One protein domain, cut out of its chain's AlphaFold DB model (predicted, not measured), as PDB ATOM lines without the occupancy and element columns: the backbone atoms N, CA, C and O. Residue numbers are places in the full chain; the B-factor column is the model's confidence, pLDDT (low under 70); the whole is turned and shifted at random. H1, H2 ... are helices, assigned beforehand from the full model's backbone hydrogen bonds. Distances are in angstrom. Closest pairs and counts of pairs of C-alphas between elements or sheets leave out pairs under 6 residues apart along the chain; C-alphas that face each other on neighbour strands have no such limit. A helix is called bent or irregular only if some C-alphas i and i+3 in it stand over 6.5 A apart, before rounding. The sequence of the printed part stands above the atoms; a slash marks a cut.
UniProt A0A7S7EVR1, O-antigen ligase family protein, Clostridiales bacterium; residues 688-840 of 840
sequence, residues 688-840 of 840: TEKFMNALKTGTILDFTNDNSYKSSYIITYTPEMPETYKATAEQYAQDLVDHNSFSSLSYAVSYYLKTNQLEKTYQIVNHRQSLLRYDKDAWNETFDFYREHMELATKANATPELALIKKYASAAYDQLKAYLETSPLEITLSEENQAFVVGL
ATOM      1  N   THR A 688     119.974 172.888 114.803       87.25
ATOM      2  CA  THR A 688     119.354 172.639 116.117       87.25
ATOM      3  C   THR A 688     117.931 173.197 116.201       87.25
ATOM      4  O   THR A 688     117.023 172.507 116.650       87.25
ATOM      5  N   GLU A 689     117.685 174.399 115.673       87.25
ATOM      6  CA  GLU A 689     116.342 174.994 115.624       87.25
ATOM      7  C   GLU A 689     115.364 174.178 114.770       87.25
ATOM      8  O   GLU A 689     114.212 173.973 115.157       87.25
ATOM      9  N   LYS A 690     115.822 173.672 113.614       89.19
ATOM     10  CA  LYS A 690     115.010 172.822 112.735       89.19
ATOM     11  C   LYS A 690     114.654 171.510 113.428       89.19
ATOM     12  O   LYS A 690     113.513 171.064 113.321       89.19
ATOM     13  N   PHE A 691     115.599 170.923 114.159       92.12
ATOM     14  CA  PHE A 691     115.360 169.723 114.953       92.12
ATOM     15  C   PHE A 691     114.371 169.988 116.097       92.12
ATOM     16  O   PHE A 691     113.380 169.275 116.222       92.12
ATOM     17  N   MET A 692     114.546 171.076 116.849       91.88
ATOM     18  CA  MET A 692     113.632 171.482 117.923       91.88
ATOM     19  C   MET A 692     112.204 171.731 117.414       91.88
ATOM     20  O   MET A 692     111.233 171.282 118.023       91.88
ATOM     21  N   ASN A 693     112.048 172.394 116.266       91.81
ATOM     22  CA  ASN A 693     110.736 172.612 115.645       91.81
ATOM     23  C   ASN A 693     110.110 171.306 115.128       91.81
ATOM     24  O   ASN A 693     108.895 171.113 115.227       91.81
ATOM     25  N   ALA A 694     110.928 170.385 114.613       93.44
ATOM     26  CA  ALA A 694     110.470 169.053 114.240       93.44
ATOM     27  C   ALA A 694     110.011 168.243 115.461       93.44
ATOM     28  O   ALA A 694     108.989 167.574 115.367       93.44
ATOM     29  N   LEU A 695     110.687 168.350 116.612       94.00
ATOM     30  CA  LEU A 695     110.261 167.725 117.872       94.00
ATOM     31  C   LEU A 695     108.915 168.280 118.363       94.00
ATOM     32  O   LEU A 695     108.034 167.496 118.721       94.00
ATOM     33  N   LYS A 696     108.695 169.605 118.298       93.25
ATOM     34  CA  LYS A 696     107.366 170.198 118.575       93.25
ATOM     35  C   LYS A 696     106.296 169.621 117.650       93.25
ATOM     36  O   LYS A 696     105.234 169.209 118.103       93.25
ATOM     37  N   THR A 697     106.600 169.544 116.356       92.88
ATOM     38  CA  THR A 697     105.684 168.986 115.349       92.88
ATOM     39  C   THR A 697     105.403 167.501 115.611       92.88
ATOM     40  O   THR A 697     104.254 167.079 115.544       92.88
ATOM     41  N   GLY A 698     106.425 166.719 115.968       92.31
ATOM     42  CA  GLY A 698     106.299 165.314 116.359       92.31
ATOM     43  C   GLY A 698     105.397 165.128 117.575       92.31
ATOM     44  O   GLY A 698     104.514 164.284 117.534       92.31
ATOM     45  N   THR A 699     105.540 165.982 118.595       90.62
ATOM     46  CA  THR A 699     104.693 165.974 119.804       90.62
ATOM     47  C   THR A 699     103.208 166.169 119.462       90.62
ATOM     48  O   THR A 699     102.346 165.538 120.061       90.62
ATOM     49  N   ILE A 700     102.899 167.015 118.470       89.69
ATOM     50  CA  ILE A 700     101.520 167.291 118.034       89.69
ATOM     51  C   ILE A 700     100.961 166.156 117.163       89.69
ATOM     52  O   ILE A 700      99.800 165.778 117.305       89.69
ATOM     53  N   LEU A 701     101.758 165.641 116.220       91.00
ATOM     54  CA  LEU A 701     101.306 164.636 115.250       91.00
ATOM     55  C   LEU A 701     101.257 163.220 115.833       91.00
ATOM     56  O   LEU A 701     100.414 162.422 115.426       91.00
ATOM     57  N   ASP A 702     102.155 162.909 116.761       89.75
ATOM     58  CA  ASP A 702     102.317 161.599 117.381       89.75
ATOM     59  C   ASP A 702     102.274 161.739 118.905       89.75
ATOM     60  O   ASP A 702     103.281 161.612 119.604       89.75
ATOM     61  N   PHE A 703     101.063 161.977 119.417       85.12
ATOM     62  CA  PHE A 703     100.812 162.052 120.858       85.12
ATOM     63  C   PHE A 703     101.144 160.738 121.586       85.12
ATOM     64  O   PHE A 703     101.284 160.726 122.800       85.12
ATOM     65  N   THR A 704     101.275 159.621 120.861       84.25
ATOM     66  CA  THR A 704     101.618 158.320 121.448       84.25
ATOM     67  C   THR A 704     103.115 158.154 121.691       84.25
ATOM     68  O   THR A 704     103.521 157.209 122.348       84.25
ATOM     69  N   ASN A 705     103.960 159.045 121.183       84.44
ATOM     70  CA  ASN A 705     105.402 159.040 121.433       84.44
ATOM     71  C   ASN A 705     105.877 160.402 121.965       84.44
ATOM     72  O   ASN A 705     107.044 160.775 121.820       84.44
ATOM     73  N   ASP A 706     104.955 161.165 122.551       81.00
ATOM     74  CA  ASP A 706     105.171 162.543 122.967       81.00
ATOM     75  C   ASP A 706     106.295 162.662 124.002       81.00
ATOM     76  O   ASP A 706     107.160 163.516 123.837       81.00
ATOM     77  N   ASN A 707     106.381 161.756 124.979       85.81
ATOM     78  CA  ASN A 707     107.454 161.736 125.977       85.81
ATOM     79  C   ASN A 707     108.848 161.691 125.357       85.81
ATOM     80  O   ASN A 707     109.731 162.426 125.791       85.81
ATOM     81  N   SER A 708     109.050 160.860 124.332       88.56
ATOM     82  CA  SER A 708     110.336 160.749 123.638       88.56
ATOM     83  C   SER A 708     110.699 162.050 122.924       88.56
ATOM     84  O   SER A 708     111.869 162.434 122.867       88.56
ATOM     85  N   TYR A 709     109.705 162.755 122.375       92.50
ATOM     86  CA  TYR A 709     109.925 164.052 121.740       92.50
ATOM     87  C   TYR A 709     110.169 165.159 122.765       92.50
ATOM     88  O   TYR A 709     111.081 165.964 122.572       92.50
ATOM     89  N   LYS A 710     109.409 165.170 123.864       93.25
ATOM     90  CA  LYS A 710     109.549 166.113 124.978       93.25
ATOM     91  C   LYS A 710     110.906 165.965 125.660       93.25
ATOM     92  O   LYS A 710     111.599 166.965 125.828       93.25
ATOM     93  N   SER A 711     111.331 164.736 125.962       92.88
ATOM     94  CA  SER A 711     112.641 164.453 126.558       92.88
ATOM     95  C   SER A 711     113.770 164.904 125.636       92.88
ATOM     96  O   SER A 711     114.623 165.690 126.042       92.88
ATOM     97  N   SER A 712     113.716 164.529 124.354       93.56
ATOM     98  CA  SER A 712     114.686 164.978 123.345       93.56
ATOM     99  C   SER A 712     114.752 166.505 123.249       93.56
ATOM    100  O   SER A 712     115.833 167.071 123.077       93.56
ATOM    101  N   TYR A 713     113.613 167.187 123.389       95.06
ATOM    102  CA  TYR A 713     113.532 168.642 123.325       95.06
ATOM    103  C   TYR A 713     114.212 169.301 124.530       95.06
ATOM    104  O   TYR A 713     115.049 170.181 124.343       95.06
ATOM    105  N   ILE A 714     113.923 168.861 125.761       94.94
ATOM    106  CA  ILE A 714     114.535 169.444 126.972       94.94
ATOM    107  C   ILE A 714     116.023 169.087 127.126       94.94
ATOM    108  O   ILE A 714     116.795 169.874 127.684       94.94
ATOM    109  N   ILE A 715     116.446 167.937 126.581       92.88
ATOM    110  CA  ILE A 715     117.862 167.561 126.459       92.88
ATOM    111  C   ILE A 715     118.570 168.532 125.512       92.88
ATOM    112  O   ILE A 715     119.616 169.071 125.863       92.88
ATOM    113  N   THR A 716     117.973 168.785 124.344       92.25
ATOM    114  CA  THR A 716     118.556 169.639 123.298       92.25
ATOM    115  C   THR A 716     118.542 171.123 123.674       92.25
ATOM    116  O   THR A 716     119.441 171.859 123.274       92.25
ATOM    117  N   TYR A 717     117.542 171.584 124.430       93.56
ATOM    118  CA  TYR A 717     117.440 172.973 124.878       93.56
ATOM    119  C   TYR A 717     118.655 173.396 125.714       93.56
ATOM    120  O   TYR A 717     119.069 172.670 126.619       93.56
ATOM    121  N   THR A 718     119.176 174.599 125.486       90.31
ATOM    122  CA  THR A 718     120.191 175.215 126.351       90.31
ATOM    123  C   THR A 718     119.780 176.643 126.733       90.31
ATOM    124  O   THR A 718     119.026 177.269 125.981       90.31
ATOM    125  N   PRO A 719     120.228 177.173 127.890       88.19
ATOM    126  CA  PRO A 719     119.851 178.516 128.346       88.19
ATOM    127  C   PRO A 719     120.210 179.652 127.373       88.19
ATOM    128  O   PRO A 719     119.606 180.716 127.440       88.19
ATOM    129  N   GLU A 720     121.161 179.436 126.462       87.69
ATOM    130  CA  GLU A 720     121.599 180.411 125.456       87.69
ATOM    131  C   GLU A 720     120.647 180.510 124.247       87.69
ATOM    132  O   GLU A 720     120.799 181.401 123.409       87.69
ATOM    133  N   MET A 721     119.681 179.592 124.120       87.62
ATOM    134  CA  MET A 721     118.689 179.601 123.039       87.62
ATOM    135  C   MET A 721     117.640 180.715 123.214       87.62
ATOM    136  O   MET A 721     117.411 181.178 124.332       87.62
ATOM    137  N   PRO A 722     116.928 181.119 122.139       86.06
ATOM    138  CA  PRO A 722     115.889 182.142 122.235       86.06
ATOM    139  C   PRO A 722     114.803 181.806 123.272       86.06
ATOM    140  O   PRO A 722     114.354 180.661 123.372       86.06
ATOM    141  N   GLU A 723     114.301 182.826 123.976       84.25
ATOM    142  CA  GLU A 723     113.331 182.679 125.080       84.25
ATOM    143  C   GLU A 723     112.030 181.959 124.656       84.25
ATOM    144  O   GLU A 723     111.356 181.317 125.462       84.25
ATOM    145  N   THR A 724     111.699 181.974 123.361       85.88
ATOM    146  CA  THR A 724     110.566 181.235 122.778       85.88
ATOM    147  C   THR A 724     110.683 179.711 122.915       85.88
ATOM    148  O   THR A 724     109.666 179.013 122.913       85.88
ATOM    149  N   TYR A 725     111.900 179.170 123.037       90.00
ATOM    150  CA  TYR A 725     112.144 177.744 123.274       90.00
ATOM    151  C   TYR A 725     112.037 177.386 124.760       90.00
ATOM    152  O   TYR A 725     111.585 176.289 125.088       90.00
ATOM    153  N   LYS A 726     112.367 178.325 125.654       91.06
ATOM    154  CA  LYS A 726     112.339 178.120 127.105       91.06
ATOM    155  C   LYS A 726     110.939 177.822 127.625       91.06
ATOM    156  O   LYS A 726     110.773 176.858 128.358       91.06
ATOM    157  N   ALA A 727     109.930 178.587 127.203       92.50
ATOM    158  CA  ALA A 727     108.548 178.364 127.641       92.50
ATOM    159  C   ALA A 727     108.037 176.958 127.272       92.50
ATOM    160  O   ALA A 727     107.378 176.303 128.073       92.50
ATOM    161  N   THR A 728     108.384 176.469 126.074       94.19
ATOM    162  CA  THR A 728     108.056 175.094 125.668       94.19
ATOM    163  C   THR A 728     108.871 174.062 126.445       94.19
ATOM    164  O   THR A 728     108.324 173.035 126.824       94.19
ATOM    165  N   ALA A 729     110.158 174.320 126.699       94.94
ATOM    166  CA  ALA A 729     111.000 173.409 127.469       94.94
ATOM    167  C   ALA A 729     110.505 173.258 128.916       94.94
ATOM    168  O   ALA A 729     110.446 172.141 129.415       94.94
ATOM    169  N   GLU A 730     110.079 174.356 129.543       95.06
ATOM    170  CA  GLU A 730     109.516 174.361 130.895       95.06
ATOM    171  C   GLU A 730     108.205 173.563 130.947       95.06
ATOM    172  O   GLU A 730     108.035 172.703 131.807       95.06
ATOM    173  N   GLN A 731     107.309 173.779 129.976       94.44
ATOM    174  CA  GLN A 731     106.081 172.991 129.852       94.44
ATOM    175  C   GLN A 731     106.394 171.498 129.682       94.44
ATOM    176  O   GLN A 731     105.824 170.665 130.372       94.44
ATOM    177  N   TYR A 732     107.320 171.151 128.788       95.12
ATOM    178  CA  TYR A 732     107.677 169.757 128.529       95.12
ATOM    179  C   TYR A 732     108.362 169.090 129.720       95.12
ATOM    180  O   TYR A 732     108.155 167.901 129.943       95.12
ATOM    181  N   ALA A 733     109.157 169.830 130.494       95.25
ATOM    182  CA  ALA A 733     109.729 169.326 131.732       95.25
ATOM    183  C   ALA A 733     108.637 169.024 132.766       95.25
ATOM    184  O   ALA A 733     108.698 167.976 133.402       95.25
ATOM    185  N   GLN A 734     107.624 169.887 132.896       94.88
ATOM    186  CA  GLN A 734     106.484 169.627 133.777       94.88
ATOM    187  C   GLN A 734     105.645 168.432 133.304       94.88
ATOM    188  O   GLN A 734     105.373 167.544 134.103       94.88
ATOM    189  N   ASP A 735     105.327 168.344 132.009       91.06
ATOM    190  CA  ASP A 735     104.610 167.197 131.435       91.06
ATOM    191  C   ASP A 735     105.332 165.863 131.733       91.06
ATOM    192  O   ASP A 735     104.696 164.843 131.991       91.06
ATOM    193  N   LEU A 736     106.672 165.855 131.700       91.06
ATOM    194  CA  LEU A 736     107.479 164.672 132.024       91.06
ATOM    195  C   LEU A 736     107.479 164.340 133.523       91.06
ATOM    196  O   LEU A 736     107.573 163.163 133.875       91.06
ATOM    197  N   VAL A 737     107.362 165.340 134.402       92.12
ATOM    198  CA  VAL A 737     107.147 165.108 135.838       92.12
ATOM    199  C   VAL A 737     105.783 164.457 136.062       92.12
ATOM    200  O   VAL A 737     105.706 163.438 136.746       92.12
ATOM    201  N   ASP A 738     104.738 164.979 135.420       88.06
ATOM    202  CA  ASP A 738     103.367 164.474 135.548       88.06
ATOM    203  C   ASP A 738     103.218 163.042 134.996       88.06
ATOM    204  O   ASP A 738     102.422 162.255 135.506       88.06
ATOM    205  N   HIS A 739     104.025 162.673 133.993       82.88
ATOM    206  CA  HIS A 739     104.087 161.307 133.462       82.88
ATOM    207  C   HIS A 739     104.559 160.270 134.495       82.88
ATOM    208  O   HIS A 739     104.247 159.086 134.371       82.88
ATOM    209  N   ASN A 740     105.327 160.691 135.503       85.25
ATOM    210  CA  ASN A 740     105.721 159.856 136.635       85.25
ATOM    211  C   ASN A 740     106.414 158.519 136.277       85.25
ATOM    212  O   ASN A 740     106.168 157.490 136.899       85.25
ATOM    213  N   SER A 741     107.300 158.507 135.276       84.44
ATOM    214  CA  SER A 741     108.171 157.348 135.024       84.44
ATOM    215  C   SER A 741     109.609 157.648 135.428       84.44
ATOM    216  O   SER A 741     110.051 158.800 135.389       84.44
ATOM    217  N   PHE A 742     110.372 156.606 135.761       85.00
ATOM    218  CA  PHE A 742     111.774 156.752 136.159       85.00
ATOM    219  C   PHE A 742     112.604 157.550 135.135       85.00
ATOM    220  O   PHE A 742     113.343 158.474 135.494       85.00
ATOM    221  N   SER A 743     112.449 157.243 133.844       85.50
ATOM    222  CA  SER A 743     113.157 157.930 132.762       85.50
ATOM    223  C   SER A 743     112.695 159.379 132.590       85.50
ATOM    224  O   SER A 743     113.535 160.276 132.514       85.50
ATOM    225  N   SER A 744     111.383 159.638 132.588       88.88
ATOM    226  CA  SER A 744     110.835 160.994 132.452       88.88
ATOM    227  C   SER A 744     111.287 161.907 133.596       88.88
ATOM    228  O   SER A 744     111.752 163.021 133.342       88.88
ATOM    229  N   LEU A 745     111.266 161.409 134.836       92.06
ATOM    230  CA  LEU A 745     111.760 162.142 136.004       92.06
ATOM    231  C   LEU A 745     113.271 162.393 135.919       92.06
ATOM    232  O   LEU A 745     113.728 163.480 136.255       92.06
ATOM    233  N   SER A 746     114.054 161.439 135.410       91.94
ATOM    234  CA  SER A 746     115.503 161.616 135.216       91.94
ATOM    235  C   SER A 746     115.830 162.729 134.213       91.94
ATOM    236  O   SER A 746     116.724 163.550 134.455       91.94
ATOM    237  N   TYR A 747     115.071 162.818 133.116       93.94
ATOM    238  CA  TYR A 747     115.199 163.928 132.170       93.94
ATOM    239  C   TYR A 747     114.778 165.264 132.794       93.94
ATOM    240  O   TYR A 747     115.463 166.268 132.591       93.94
ATOM    241  N   ALA A 748     113.707 165.278 133.594       95.25
ATOM    242  CA  ALA A 748     113.257 166.475 134.298       95.25
ATOM    243  C   ALA A 748     114.288 166.970 135.330       95.25
ATOM    244  O   ALA A 748     114.613 168.156 135.326       95.25
ATOM    245  N   VAL A 749     114.877 166.081 136.145       95.06
ATOM    246  CA  VAL A 749     115.978 166.418 137.077       95.06
ATOM    247  C   VAL A 749     117.128 167.076 136.323       95.06
ATOM    248  O   VAL A 749     117.584 168.152 136.705       95.06
ATOM    249  N   SER A 750     117.557 166.470 135.214       93.81
ATOM    250  CA  SER A 750     118.656 166.994 134.395       93.81
ATOM    251  C   SER A 750     118.346 168.392 133.843       93.81
ATOM    252  O   SER A 750     119.216 169.263 133.808       93.81
ATOM    253  N   TYR A 751     117.100 168.633 133.426       95.81
ATOM    254  CA  TYR A 751     116.656 169.934 132.929       95.81
ATOM    255  C   TYR A 751     116.601 171.007 134.023       95.81
ATOM    256  O   TYR A 751     117.143 172.100 133.835       95.81
ATOM    257  N   TYR A 752     115.978 170.712 135.166       96.25
ATOM    258  CA  TYR A 752     115.846 171.674 136.261       96.25
ATOM    259  C   TYR A 752     117.191 171.992 136.914       96.25
ATOM    260  O   TYR A 752     117.444 173.149 137.250       96.25
ATOM    261  N   LEU A 753     118.102 171.017 136.983       93.00
ATOM    262  CA  LEU A 753     119.478 171.253 137.415       93.00
ATOM    263  C   LEU A 753     120.216 172.184 136.439       93.00
ATOM    264  O   LEU A 753     120.744 173.211 136.855       93.00
ATOM    265  N   LYS A 754     120.170 171.898 135.128       92.44
ATOM    266  CA  LYS A 754     120.790 172.735 134.076       92.44
ATOM    267  C   LYS A 754     120.238 174.167 134.035       92.44
ATOM    268  O   LYS A 754     120.949 175.084 133.638       92.44
ATOM    269  N   THR A 755     118.976 174.367 134.415       93.44
ATOM    270  CA  THR A 755     118.318 175.688 134.441       93.44
ATOM    271  C   THR A 755     118.357 176.369 135.815       93.44
ATOM    272  O   THR A 755     117.728 177.411 135.991       93.44
ATOM    273  N   ASN A 756     119.122 175.820 136.766       91.81
ATOM    274  CA  ASN A 756     119.303 176.335 138.126       91.81
ATOM    275  C   ASN A 756     118.001 176.460 138.952       91.81
ATOM    276  O   ASN A 756     117.846 177.359 139.776       91.81
ATOM    277  N   GLN A 757     117.045 175.550 138.743       95.00
ATOM    278  CA  GLN A 757     115.787 175.459 139.494       95.00
ATOM    279  C   GLN A 757     115.899 174.423 140.628       95.00
ATOM    280  O   GLN A 757     115.204 173.408 140.642       95.00
ATOM    281  N   LEU A 758     116.796 174.677 141.587       93.88
ATOM    282  CA  LEU A 758     117.254 173.687 142.574       93.88
ATOM    283  C   LEU A 758     116.145 173.076 143.442       93.88
ATOM    284  O   LEU A 758     116.154 171.871 143.681       93.88
ATOM    285  N   GLU A 759     115.160 173.864 143.886       95.38
ATOM    286  CA  GLU A 759     114.059 173.317 144.691       95.38
ATOM    287  C   GLU A 759     113.248 172.268 143.911       95.38
ATOM    288  O   GLU A 759     112.967 171.197 144.449       95.38
ATOM    289  N   LYS A 760     112.947 172.524 142.630       95.81
ATOM    290  CA  LYS A 760     112.281 171.536 141.767       95.81
ATOM    291  C   LYS A 760     113.159 170.310 141.554       95.81
ATOM    292  O   LYS A 760     112.662 169.192 141.641       95.81
ATOM    293  N   THR A 761     114.460 170.501 141.324       96.56
ATOM    294  CA  THR A 761     115.415 169.392 141.186       96.56
ATOM    295  C   THR A 761     115.334 168.450 142.385       96.56
ATOM    296  O   THR A 761     115.146 167.251 142.200       96.56
ATOM    297  N   TYR A 762     115.408 168.977 143.609       96.56
ATOM    298  CA  TYR A 762     115.378 168.153 144.820       96.56
ATOM    299  C   TYR A 762     114.018 167.498 145.080       96.56
ATOM    300  O   TYR A 762     113.978 166.347 145.507       96.56
ATOM    301  N   GLN A 763     112.910 168.181 144.771       95.62
ATOM    302  CA  GLN A 763     111.575 167.572 144.814       95.62
ATOM    303  C   GLN A 763     111.488 166.353 143.891       95.62
ATOM    304  O   GLN A 763     111.022 165.293 144.302       95.62
ATOM    305  N   ILE A 764     111.975 166.492 142.656       96.06
ATOM    306  CA  ILE A 764     111.887 165.442 141.636       96.06
ATOM    307  C   ILE A 764     112.877 164.307 141.924       96.06
ATOM    308  O   ILE A 764     112.554 163.157 141.646       96.06
ATOM    309  N   VAL A 765     114.042 164.584 142.522       95.69
ATOM    310  CA  VAL A 765     114.968 163.538 143.004       95.69
ATOM    311  C   VAL A 765     114.276 162.632 144.025       95.69
ATOM    312  O   VAL A 765     114.248 161.419 143.820       95.69
ATOM    313  N   ASN A 766     113.632 163.199 145.050       95.25
ATOM    314  CA  ASN A 766     112.887 162.408 146.039       95.25
ATOM    315  C   ASN A 766     111.691 161.684 145.417       95.25
ATOM    316  O   ASN A 766     111.419 160.525 145.726       95.25
ATOM    317  N   HIS A 767     110.982 162.347 144.501       93.44
ATOM    318  CA  HIS A 767     109.872 161.732 143.777       93.44
ATOM    319  C   HIS A 767     110.338 160.518 142.964       93.44
ATOM    320  O   HIS A 767     109.750 159.444 143.060       93.44
ATOM    321  N   ARG A 768     111.435 160.649 142.213       93.25
ATOM    322  CA  ARG A 768     112.053 159.549 141.462       93.25
ATOM    323  C   ARG A 768     112.484 158.418 142.392       93.25
ATOM    324  O   ARG A 768     112.252 157.261 142.057       93.25
ATOM    325  N   GLN A 769     113.054 158.743 143.552       92.56
ATOM    326  CA  GLN A 769     113.478 157.745 144.532       92.56
ATOM    327  C   GLN A 769     112.304 156.908 145.061       92.56
ATOM    328  O   GLN A 769     112.461 155.713 145.286       92.56
ATOM    329  N   SER A 770     111.094 157.473 145.161       89.88
ATOM    330  CA  SER A 770     109.904 156.709 145.569       89.88
ATOM    331  C   SER A 770     109.531 155.563 144.606       89.88
ATOM    332  O   SER A 770     108.983 154.544 145.041       89.88
ATOM    333  N   LEU A 771     109.883 155.683 143.316       89.62
ATOM    334  CA  LEU A 771     109.702 154.624 142.309       89.62
ATOM    335  C   LEU A 771     110.754 153.511 142.422       89.62
ATOM    336  O   LEU A 771     110.519 152.406 141.948       89.62
ATOM    337  N   LEU A 772     111.892 153.804 143.058       88.62
ATOM    338  CA  LEU A 772     112.995 152.878 143.325       88.62
ATOM    339  C   LEU A 772     113.149 152.593 144.827       88.62
ATOM    340  O   LEU A 772     114.236 152.294 145.307       88.62
ATOM    341  N   ARG A 773     112.055 152.680 145.591       87.56
ATOM    342  CA  ARG A 773     112.063 152.516 147.057       87.56
ATOM    343  C   ARG A 773     112.661 151.187 147.535       87.56
ATOM    344  O   ARG A 773     113.197 151.142 148.635       87.56
ATOM    345  N   TYR A 774     112.601 150.149 146.705       83.38
ATOM    346  CA  TYR A 774     113.153 148.816 146.961       83.38
ATOM    347  C   TYR A 774     114.663 148.699 146.687       83.38
ATOM    348  O   TYR A 774     115.263 147.688 147.044       83.38
ATOM    349  N   ASP A 775     115.273 149.678 146.015       85.75
ATOM    350  CA  ASP A 775     116.634 149.583 145.494       85.75
ATOM    351  C   ASP A 775     117.635 150.247 146.449       85.75
ATOM    352  O   ASP A 775     117.636 151.464 146.655       85.75
ATOM    353  N   LYS A 776     118.498 149.419 147.049       89.50
ATOM    354  CA  LYS A 776     119.542 149.865 147.976       89.50
ATOM    355  C   LYS A 776     120.550 150.805 147.315       89.50
ATOM    356  O   LYS A 776     120.981 151.769 147.956       89.50
ATOM    357  N   ASP A 777     120.952 150.517 146.086       90.75
ATOM    358  CA  ASP A 777     121.962 151.306 145.390       90.75
ATOM    359  C   ASP A 777     121.362 152.660 145.003       90.75
ATOM    360  O   ASP A 777     121.976 153.688 145.274       90.75
ATOM    361  N   ALA A 778     120.105 152.695 144.548       91.44
ATOM    362  CA  ALA A 778     119.393 153.945 144.265       91.44
ATOM    363  C   ALA A 778     119.269 154.867 145.495       91.44
ATOM    364  O   ALA A 778     119.422 156.089 145.386       91.44
ATOM    365  N   TRP A 779     119.028 154.302 146.686       94.69
ATOM    366  CA  TRP A 779     119.040 155.082 147.929       94.69
ATOM    367  C   TRP A 779     120.416 155.683 148.212       94.69
ATOM    368  O   TRP A 779     120.506 156.866 148.542       94.69
ATOM    369  N   ASN A 780     121.484 154.897 148.057       95.94
ATOM    370  CA  ASN A 780     122.847 155.390 148.241       95.94
ATOM    371  C   ASN A 780     123.209 156.466 147.212       95.94
ATOM    372  O   ASN A 780     123.689 157.523 147.608       95.94
ATOM    373  N   GLU A 781     122.874 156.270 145.937       94.81
ATOM    374  CA  GLU A 781     123.058 157.273 144.882       94.81
ATOM    375  C   GLU A 781     122.311 158.580 145.189       94.81
ATOM    376  O   GLU A 781     122.826 159.674 144.949       94.81
ATOM    377  N   THR A 782     121.102 158.495 145.754       95.88
ATOM    378  CA  THR A 782     120.323 159.677 146.150       95.88
ATOM    379  C   THR A 782     121.005 160.463 147.273       95.88
ATOM    380  O   THR A 782     121.060 161.695 147.217       95.88
ATOM    381  N   PHE A 783     121.559 159.791 148.284       97.56
ATOM    382  CA  PHE A 783     122.282 160.474 149.360       97.56
ATOM    383  C   PHE A 783     123.677 160.949 148.934       97.56
ATOM    384  O   PHE A 783     124.085 162.039 149.343       97.56
ATOM    385  N   ASP A 784     124.354 160.226 148.041       97.00
ATOM    386  CA  ASP A 784     125.603 160.666 147.416       97.00
ATOM    387  C   ASP A 784     125.380 161.956 146.615       97.00
ATOM    388  O   ASP A 784     126.137 162.918 146.767       97.00
ATOM    389  N   PHE A 785     124.281 162.031 145.854       95.62
ATOM    390  CA  PHE A 785     123.866 163.242 145.148       95.62
ATOM    391  C   PHE A 785     123.703 164.432 146.109       95.62
ATOM    392  O   PHE A 785     124.231 165.516 145.844       95.62
ATOM    393  N   TYR A 786     123.016 164.251 147.244       97.19
ATOM    394  CA  TYR A 786     122.862 165.318 148.239       97.19
ATOM    395  C   TYR A 786     124.188 165.713 148.895       97.19
ATOM    396  O   TYR A 786     124.429 166.908 149.090       97.19
ATOM    397  N   ARG A 787     125.056 164.744 149.205       96.44
ATOM    398  CA  ARG A 787     126.375 164.992 149.798       96.44
ATOM    399  C   ARG A 787     127.263 165.802 148.853       96.44
ATOM    400  O   ARG A 787     127.794 166.831 149.270       96.44
ATOM    401  N   GLU A 788     127.351 165.413 147.581       95.12
ATOM    402  CA  GLU A 788     128.123 166.135 146.560       95.12
ATOM    403  C   GLU A 788     127.629 167.583 146.402       95.12
ATOM    404  O   GLU A 788     128.417 168.532 146.439       95.12
ATOM    405  N   HIS A 789     126.310 167.782 146.309       94.19
ATOM    406  CA  HIS A 789     125.735 169.124 146.188       94.19
ATOM    407  C   HIS A 789     125.946 169.960 147.457       94.19
ATOM    408  O   HIS A 789     126.161 171.169 147.363       94.19
ATOM    409  N   MET A 790     125.940 169.338 148.641       94.44
ATOM    410  CA  MET A 790     126.237 170.030 149.895       94.44
ATOM    411  C   MET A 790     127.692 170.497 149.947       94.44
ATOM    412  O   MET A 790     127.958 171.620 150.381       94.44
ATOM    413  N   GLU A 791     128.639 169.679 149.481       93.69
ATOM    414  CA  GLU A 791     130.044 170.079 149.383       93.69
ATOM    415  C   GLU A 791     130.239 171.259 148.429       93.69
ATOM    416  O   GLU A 791     130.957 172.208 148.758       93.69
ATOM    417  N   LEU A 792     129.593 171.223 147.259       92.25
ATOM    418  CA  LEU A 792     129.646 172.306 146.276       92.25
ATOM    419  C   LEU A 792     129.050 173.604 146.838       92.25
ATOM    420  O   LEU A 792     129.707 174.646 146.790       92.25
ATOM    421  N   ALA A 793     127.864 173.538 147.450       91.75
ATOM    422  CA  ALA A 793     127.209 174.692 148.068       91.75
ATOM    423  C   ALA A 793     128.023 175.261 149.246       91.75
ATOM    424  O   ALA A 793     128.092 176.479 149.427       91.75
ATOM    425  N   THR A 794     128.697 174.397 150.014       92.00
ATOM    426  CA  THR A 794     129.605 174.810 151.097       92.00
ATOM    427  C   THR A 794     130.820 175.547 150.538       92.00
ATOM    428  O   THR A 794     131.136 176.639 151.004       92.00
ATOM    429  N   LYS A 795     131.469 175.006 149.497       93.38
ATOM    430  CA  LYS A 795     132.599 175.662 148.810       93.38
ATOM    431  C   LYS A 795     132.197 177.015 148.210       93.38
ATOM    432  O   LYS A 795     133.005 177.940 148.198       93.38
ATOM    433  N   ALA A 796     130.953 177.138 147.746       90.81
ATOM    434  CA  ALA A 796     130.396 178.362 147.178       90.81
ATOM    435  C   ALA A 796     129.839 179.360 148.218       90.81
ATOM    436  O   ALA A 796     129.424 180.452 147.835       90.81
ATOM    437  N   ASN A 797     129.821 179.025 149.517       90.25
ATOM    438  CA  ASN A 797     129.160 179.802 150.580       90.25
ATOM    439  C   ASN A 797     127.665 180.101 150.308       90.25
ATOM    440  O   ASN A 797     127.140 181.144 150.708       90.25
ATOM    441  N   ALA A 798     126.952 179.187 149.646       89.81
ATOM    442  CA  ALA A 798     125.557 179.362 149.250       89.81
ATOM    443  C   ALA A 798     124.578 178.939 150.368       89.81
ATOM    444  O   ALA A 798     123.988 177.858 150.343       89.81
ATOM    445  N   THR A 799     124.373 179.800 151.371       88.44
ATOM    446  CA  THR A 799     123.497 179.510 152.531       88.44
ATOM    447  C   THR A 799     122.062 179.080 152.166       88.44
ATOM    448  O   THR A 799     121.562 178.143 152.792       88.44
ATOM    449  N   PRO A 800     121.378 179.693 151.173       89.94
ATOM    450  CA  PRO A 800     120.033 179.262 150.778       89.94
ATOM    451  C   PRO A 800     119.997 177.846 150.181       89.94
ATOM    452  O   PRO A 800     119.067 177.089 150.454       89.94
ATOM    453  N   GLU A 801     121.017 177.469 149.407       91.75
ATOM    454  CA  GLU A 801     121.123 176.138 148.795       91.75
ATOM    455  C   GLU A 801     121.363 175.066 149.859       91.75
ATOM    456  O   GLU A 801     120.694 174.035 149.856       91.75
ATOM    457  N   LEU A 802     122.229 175.350 150.839       92.88
ATOM    458  CA  LEU A 802     122.461 174.466 151.984       92.88
ATOM    459  C   LEU A 802     121.169 174.170 152.761       92.88
ATOM    460  O   LEU A 802     120.942 173.031 153.166       92.88
ATOM    461  N   ALA A 803     120.303 175.171 152.949       93.75
ATOM    462  CA  ALA A 803     119.014 174.979 153.615       93.75
ATOM    463  C   ALA A 803     118.065 174.079 152.802       93.75
ATOM    464  O   ALA A 803     117.395 173.216 153.375       93.75
ATOM    465  N   LEU A 804     118.029 174.244 151.473       95.12
ATOM    466  CA  LEU A 804     117.241 173.388 150.582       95.12
ATOM    467  C   LEU A 804     117.747 171.941 150.597       95.12
ATOM    468  O   LEU A 804     116.940 171.025 150.748       95.12
ATOM    469  N   ILE A 805     119.061 171.733 150.504       95.50
ATOM    470  CA  ILE A 805     119.670 170.397 150.530       95.50
ATOM    471  C   ILE A 805     119.304 169.671 151.826       95.50
ATOM    472  O   ILE A 805     118.777 168.563 151.769       95.50
ATOM    473  N   LYS A 806     119.482 170.316 152.988       95.31
ATOM    474  CA  LYS A 806     119.121 169.716 154.284       95.31
ATOM    475  C   LYS A 806     117.642 169.350 154.373       95.31
ATOM    476  O   LYS A 806     117.314 168.250 154.812       95.31
ATOM    477  N   LYS A 807     116.753 170.246 153.925       96.25
ATOM    478  CA  LYS A 807     115.299 170.018 153.902       96.25
ATOM    479  C   LYS A 807     114.944 168.755 153.113       96.25
ATOM    480  O   LYS A 807     114.213 167.908 153.621       96.25
ATOM    481  N   TYR A 808     115.441 168.626 151.883       97.25
ATOM    482  CA  TYR A 808     115.053 167.518 151.005       97.25
ATOM    483  C   TYR A 808     115.803 166.215 151.298       97.25
ATOM    484  O   TYR A 808     115.187 165.156 151.198       97.25
ATOM    485  N   ALA A 809     117.059 166.272 151.750       96.94
ATOM    486  CA  ALA A 809     117.781 165.092 152.225       96.94
ATOM    487  C   ALA A 809     117.119 164.492 153.480       96.94
ATOM    488  O   ALA A 809     116.949 163.277 153.565       96.94
ATOM    489  N   SER A 810     116.655 165.336 154.412       96.38
ATOM    490  CA  SER A 810     115.898 164.874 155.589       96.38
ATOM    491  C   SER A 810     114.581 164.216 155.178       96.38
ATOM    492  O   SER A 810     114.259 163.128 155.645       96.38
ATOM    493  N   ALA A 811     113.856 164.825 154.232       96.44
ATOM    494  CA  ALA A 811     112.624 164.248 153.700       96.44
ATOM    495  C   ALA A 811     112.858 162.899 152.991       96.44
ATOM    496  O   ALA A 811     112.045 161.989 153.140       96.44
ATOM    497  N   ALA A 812     113.964 162.742 152.256       95.81
ATOM    498  CA  ALA A 812     114.344 161.467 151.643       95.81
ATOM    499  C   ALA A 812     114.624 160.395 152.710       95.81
ATOM    500  O   ALA A 812     114.202 159.249 152.578       95.81
ATOM    501  N   TYR A 813     115.290 160.773 153.805       95.56
ATOM    502  CA  TYR A 813     115.553 159.862 154.917       95.56
ATOM    503  C   TYR A 813     114.275 159.450 155.660       95.56
ATOM    504  O   TYR A 813     114.122 158.286 156.031       95.56
ATOM    505  N   ASP A 814     113.319 160.365 155.826       94.81
ATOM    506  CA  ASP A 814     111.994 160.039 156.359       94.81
ATOM    507  C   ASP A 814     111.228 159.066 155.450       94.81
ATOM    508  O   ASP A 814     110.610 158.126 155.950       94.81
ATOM    509  N   GLN A 815     111.326 159.228 154.124       93.50
ATOM    510  CA  GLN A 815     110.753 158.284 153.157       93.50
ATOM    511  C   GLN A 815     111.373 156.884 153.272       93.50
ATOM    512  O   GLN A 815     110.635 155.900 153.287       93.50
ATOM    513  N   LEU A 816     112.703 156.784 153.390       93.44
ATOM    514  CA  LEU A 816     113.390 155.502 153.580       93.44
ATOM    515  C   LEU A 816     112.930 154.806 154.869       93.44
ATOM    516  O   LEU A 816     112.601 153.622 154.837       93.44
ATOM    517  N   LYS A 817     112.853 155.535 155.991       92.25
ATOM    518  CA  LYS A 817     112.368 154.980 157.268       92.25
ATOM    519  C   LYS A 817     110.937 154.455 157.149       92.25
ATOM    520  O   LYS A 817     110.686 153.322 157.538       92.25
ATOM    521  N   ALA A 818     110.031 155.242 156.566       90.44
ATOM    522  CA  ALA A 818     108.639 154.836 156.380       90.44
ATOM    523  C   ALA A 818     108.511 153.580 155.503       90.44
ATOM    524  O   ALA A 818     107.703 152.703 155.790       90.44
ATOM    525  N   TYR A 819     109.328 153.464 154.453       86.44
ATOM    526  CA  TYR A 819     109.356 152.267 153.617       86.44
ATOM    527  C   TYR A 819     109.837 151.028 154.389       86.44
ATOM    528  O   TYR A 819     109.214 149.969 154.308       86.44
ATOM    529  N   LEU A 820     110.909 151.168 155.178       86.44
ATOM    530  CA  LEU A 820     111.484 150.091 155.990       86.44
ATOM    531  C   LEU A 820     110.535 149.564 157.082       86.44
ATOM    532  O   LEU A 820     110.688 148.422 157.499       86.44
ATOM    533  N   GLU A 821     109.543 150.344 157.522       85.88
ATOM    534  CA  GLU A 821     108.524 149.877 158.479       85.88
ATOM    535  C   GLU A 821     107.596 148.801 157.894       85.88
ATOM    536  O   GLU A 821     107.071 147.967 158.632       85.88
ATOM    537  N   THR A 822     107.383 148.818 156.576       77.94
ATOM    538  CA  THR A 822     106.450 147.914 155.879       77.94
ATOM    539  C   THR A 822     107.132 146.938 154.920       77.94
ATOM    540  O   THR A 822     106.504 145.981 154.474       77.94
ATOM    541  N   SER A 823     108.395 147.189 154.577       72.31
ATOM    542  CA  SER A 823     109.139 146.443 153.564       72.31
ATOM    543  C   SER A 823     109.725 145.138 154.120       72.31
ATOM    544  O   SER A 823     110.307 145.144 155.204       72.31
ATOM    545  N   PRO A 824     109.674 144.028 153.359       67.44
ATOM    546  CA  PRO A 824     110.396 142.803 153.699       67.44
ATOM    547  C   PRO A 824     111.908 142.889 153.404       67.44
ATOM    548  O   PRO A 824     112.645 141.959 153.721       67.44
ATOM    549  N   LEU A 825     112.375 143.963 152.754       72.38
ATOM    550  CA  LEU A 825     113.774 144.162 152.364       72.38
ATOM    551  C   LEU A 825     114.569 144.924 153.428       72.38
ATOM    552  O   LEU A 825     114.129 145.967 153.911       72.38
ATOM    553  N   GLU A 826     115.791 144.463 153.691       79.31
ATOM    554  CA  GLU A 826     116.767 145.162 154.527       79.31
ATOM    555  C   GLU A 826     117.616 146.119 153.668       79.31
ATOM    556  O   GLU A 826     118.566 145.714 152.994       79.31
ATOM    557  N   ILE A 827     117.265 147.409 153.666       84.38
ATOM    558  CA  ILE A 827     118.017 148.448 152.944       84.38
ATOM    559  C   ILE A 827     118.991 149.137 153.898       84.38
ATOM    560  O   ILE A 827     118.590 149.776 154.868       84.38
ATOM    561  N   THR A 828     120.283 149.037 153.585       90.00
ATOM    562  CA  THR A 828     121.377 149.641 154.358       90.00
ATOM    563  C   THR A 828     122.081 150.738 153.562       90.00
ATOM    564  O   THR A 828     122.429 150.551 152.393       90.00
ATOM    565  N   LEU A 829     122.315 151.885 154.201       93.62
ATOM    566  CA  LEU A 829     123.136 152.965 153.649       93.62
ATOM    567  C   LEU A 829     124.630 152.651 153.827       93.62
ATOM    568  O   LEU A 829     125.014 151.930 154.749       93.62
ATOM    569  N   SER A 830     125.474 153.197 152.950       95.12
ATOM    570  CA  SER A 830     126.931 153.191 153.118       95.12
ATOM    571  C   SER A 830     127.322 153.915 154.408       95.12
ATOM    572  O   SER A 830     126.576 154.763 154.896       95.12
ATOM    573  N   GLU A 831     128.500 153.622 154.965       94.94
ATOM    574  CA  GLU A 831     128.971 154.284 156.193       94.94
ATOM    575  C   GLU A 831     128.980 155.816 156.055       94.94
ATOM    576  O   GLU A 831     128.573 156.536 156.968       94.94
ATOM    577  N   GLU A 832     129.372 156.312 154.881       95.00
ATOM    578  CA  GLU A 832     129.403 157.737 154.544       95.00
ATOM    579  C   GLU A 832     127.997 158.349 154.500       95.00
ATOM    580  O   GLU A 832     127.764 159.415 155.075       95.00
ATOM    581  N   ASN A 833     127.039 157.670 153.860       95.62
ATOM    582  CA  ASN A 833     125.647 158.116 153.798       95.62
ATOM    583  C   ASN A 833     124.965 158.033 155.161       95.62
ATOM    584  O   ASN A 833     124.209 158.932 155.522       95.62
ATOM    585  N   GLN A 834     125.278 157.004 155.947       94.50
ATOM    586  CA  GLN A 834     124.782 156.850 157.305       94.50
ATOM    587  C   GLN A 834     125.281 157.988 158.206       94.50
ATOM    588  O   GLN A 834     124.498 158.575 158.950       94.50
ATOM    589  N   ALA A 835     126.565 158.348 158.114       93.25
ATOM    590  CA  ALA A 835     127.118 159.492 158.835       93.25
ATOM    591  C   ALA A 835     126.495 160.820 158.371       93.25
ATOM    592  O   ALA A 835     126.185 161.676 159.199       93.25
ATOM    593  N   PHE A 836     126.274 160.973 157.061       94.81
ATOM    594  CA  PHE A 836     125.635 162.152 156.480       94.81
ATOM    595  C   PHE A 836     124.220 162.364 157.026       94.81
ATOM    596  O   PHE A 836     123.940 163.444 157.541       94.81
ATOM    597  N   VAL A 837     123.354 161.345 156.986       92.44
ATOM    598  CA  VAL A 837     121.958 161.485 157.443       92.44
ATOM    599  C   VAL A 837     121.831 161.675 158.955       92.44
ATOM    600  O   VAL A 837     120.894 162.326 159.400       92.44
ATOM    601  N   VAL A 838     122.779 161.163 159.749       89.00
ATOM    602  CA  VAL A 838     122.853 161.428 161.201       89.00
ATOM    603  C   VAL A 838     123.274 162.875 161.495       89.00
ATOM    604  O   VAL A 838     122.945 163.405 162.554       89.00
ATOM    605  N   GLY A 839     124.009 163.511 160.577       81.75
ATOM    606  CA  GLY A 839     124.477 164.893 160.696       81.75
ATOM    607  C   GLY A 839     123.547 165.965 160.108       81.75
ATOM    608  O   GLY A 839     123.891 167.150 160.201       81.75
ATOM    609  N   LEU A 840     122.428 165.574 159.484       85.06
ATOM    610  CA  LEU A 840     121.375 166.476 158.986       85.06
ATOM    611  C   LEU A 840     120.587 167.095 160.143       85.06
ATOM    612  O   LEU A 840     120.371 168.334 160.071       85.06
TER     613      LEU A 840
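AT A GLANCE: This is residues 688 to 840 of the 840 residues of the protein "O-antigen ligase family protein" of Clostridiales bacterium (UniProt A0A7S7EVR1). Eight helices make a flat slab, H1 to H7 running back and forth with each packed on the next, from H1 at one end to the short H8, set across H7, at the other. H3 is slanted across H2, while H5, H6 and H7 form an up-and-down bundle, each running against the one before. The printed part has 153 residues, with H1 to H8 in order along the chain and no named strand: all helix. It is only just compact, close to loose, with a radius of gyration of the C-alphas of 17.5 A and spans of 50 by 40 by 17 A.

HOW THE PARTS SIT: H1, residues 688 to 701, and H2, residues 703 to 716, form a hairpin; their closest C-alphas, Thr 699 and Asp 706, are 4.7 A apart. H2 is irregular, with C-alphas 704 and 707 8.1 A apart. H3, residues 723 to 738, touches H2 with residues 729 to 736 alone, at a steep tilt of 55 degrees; the closest C-alphas, Ile 714 and Ala 729, are 5.3 A apart. H4, residues 742 to 754, and H5, residues 758 to 771, form a hairpin at a shallow tilt of 14 degrees, closest at C-alphas 749 and 761, 5.1 A. H6, residues 776 to 795, and H7, residues 799 to 822, form another, closest at C-alphas 793 and 802, 6.2 A; H7 touches H6 with residues 799 to 809 alone. H5 touches H7, closest at C-alphas 766 and 812, 5.9 A. H8, residues 831 to 838, touches residues 780 to 787 of H6 alone, closest at C-alphas 833 and 783, 6.0 A. Every O i to N i+4 pair is within hydrogen-bond range in H1, H4, H6 and H8, against 8 of 10 in H2, 10 of 12 in H3, 9 of 10 in H5 and 19 of 20 in H7.

IN THESE COORDINATES: H1 begins at C-alpha 688 (119.354, 172.639, 116.117), and H8 ends at C-alpha 838 (122.853, 161.428, 161.201). H7 is 36.1 A long and H6 28.9 A.

THE WHOLE: The two farthest C-alphas, Lys 690 and Glu 821, are 51.6 A apart. The printed part has no cut and no long link; residue 824 alone has pLDDT under 70.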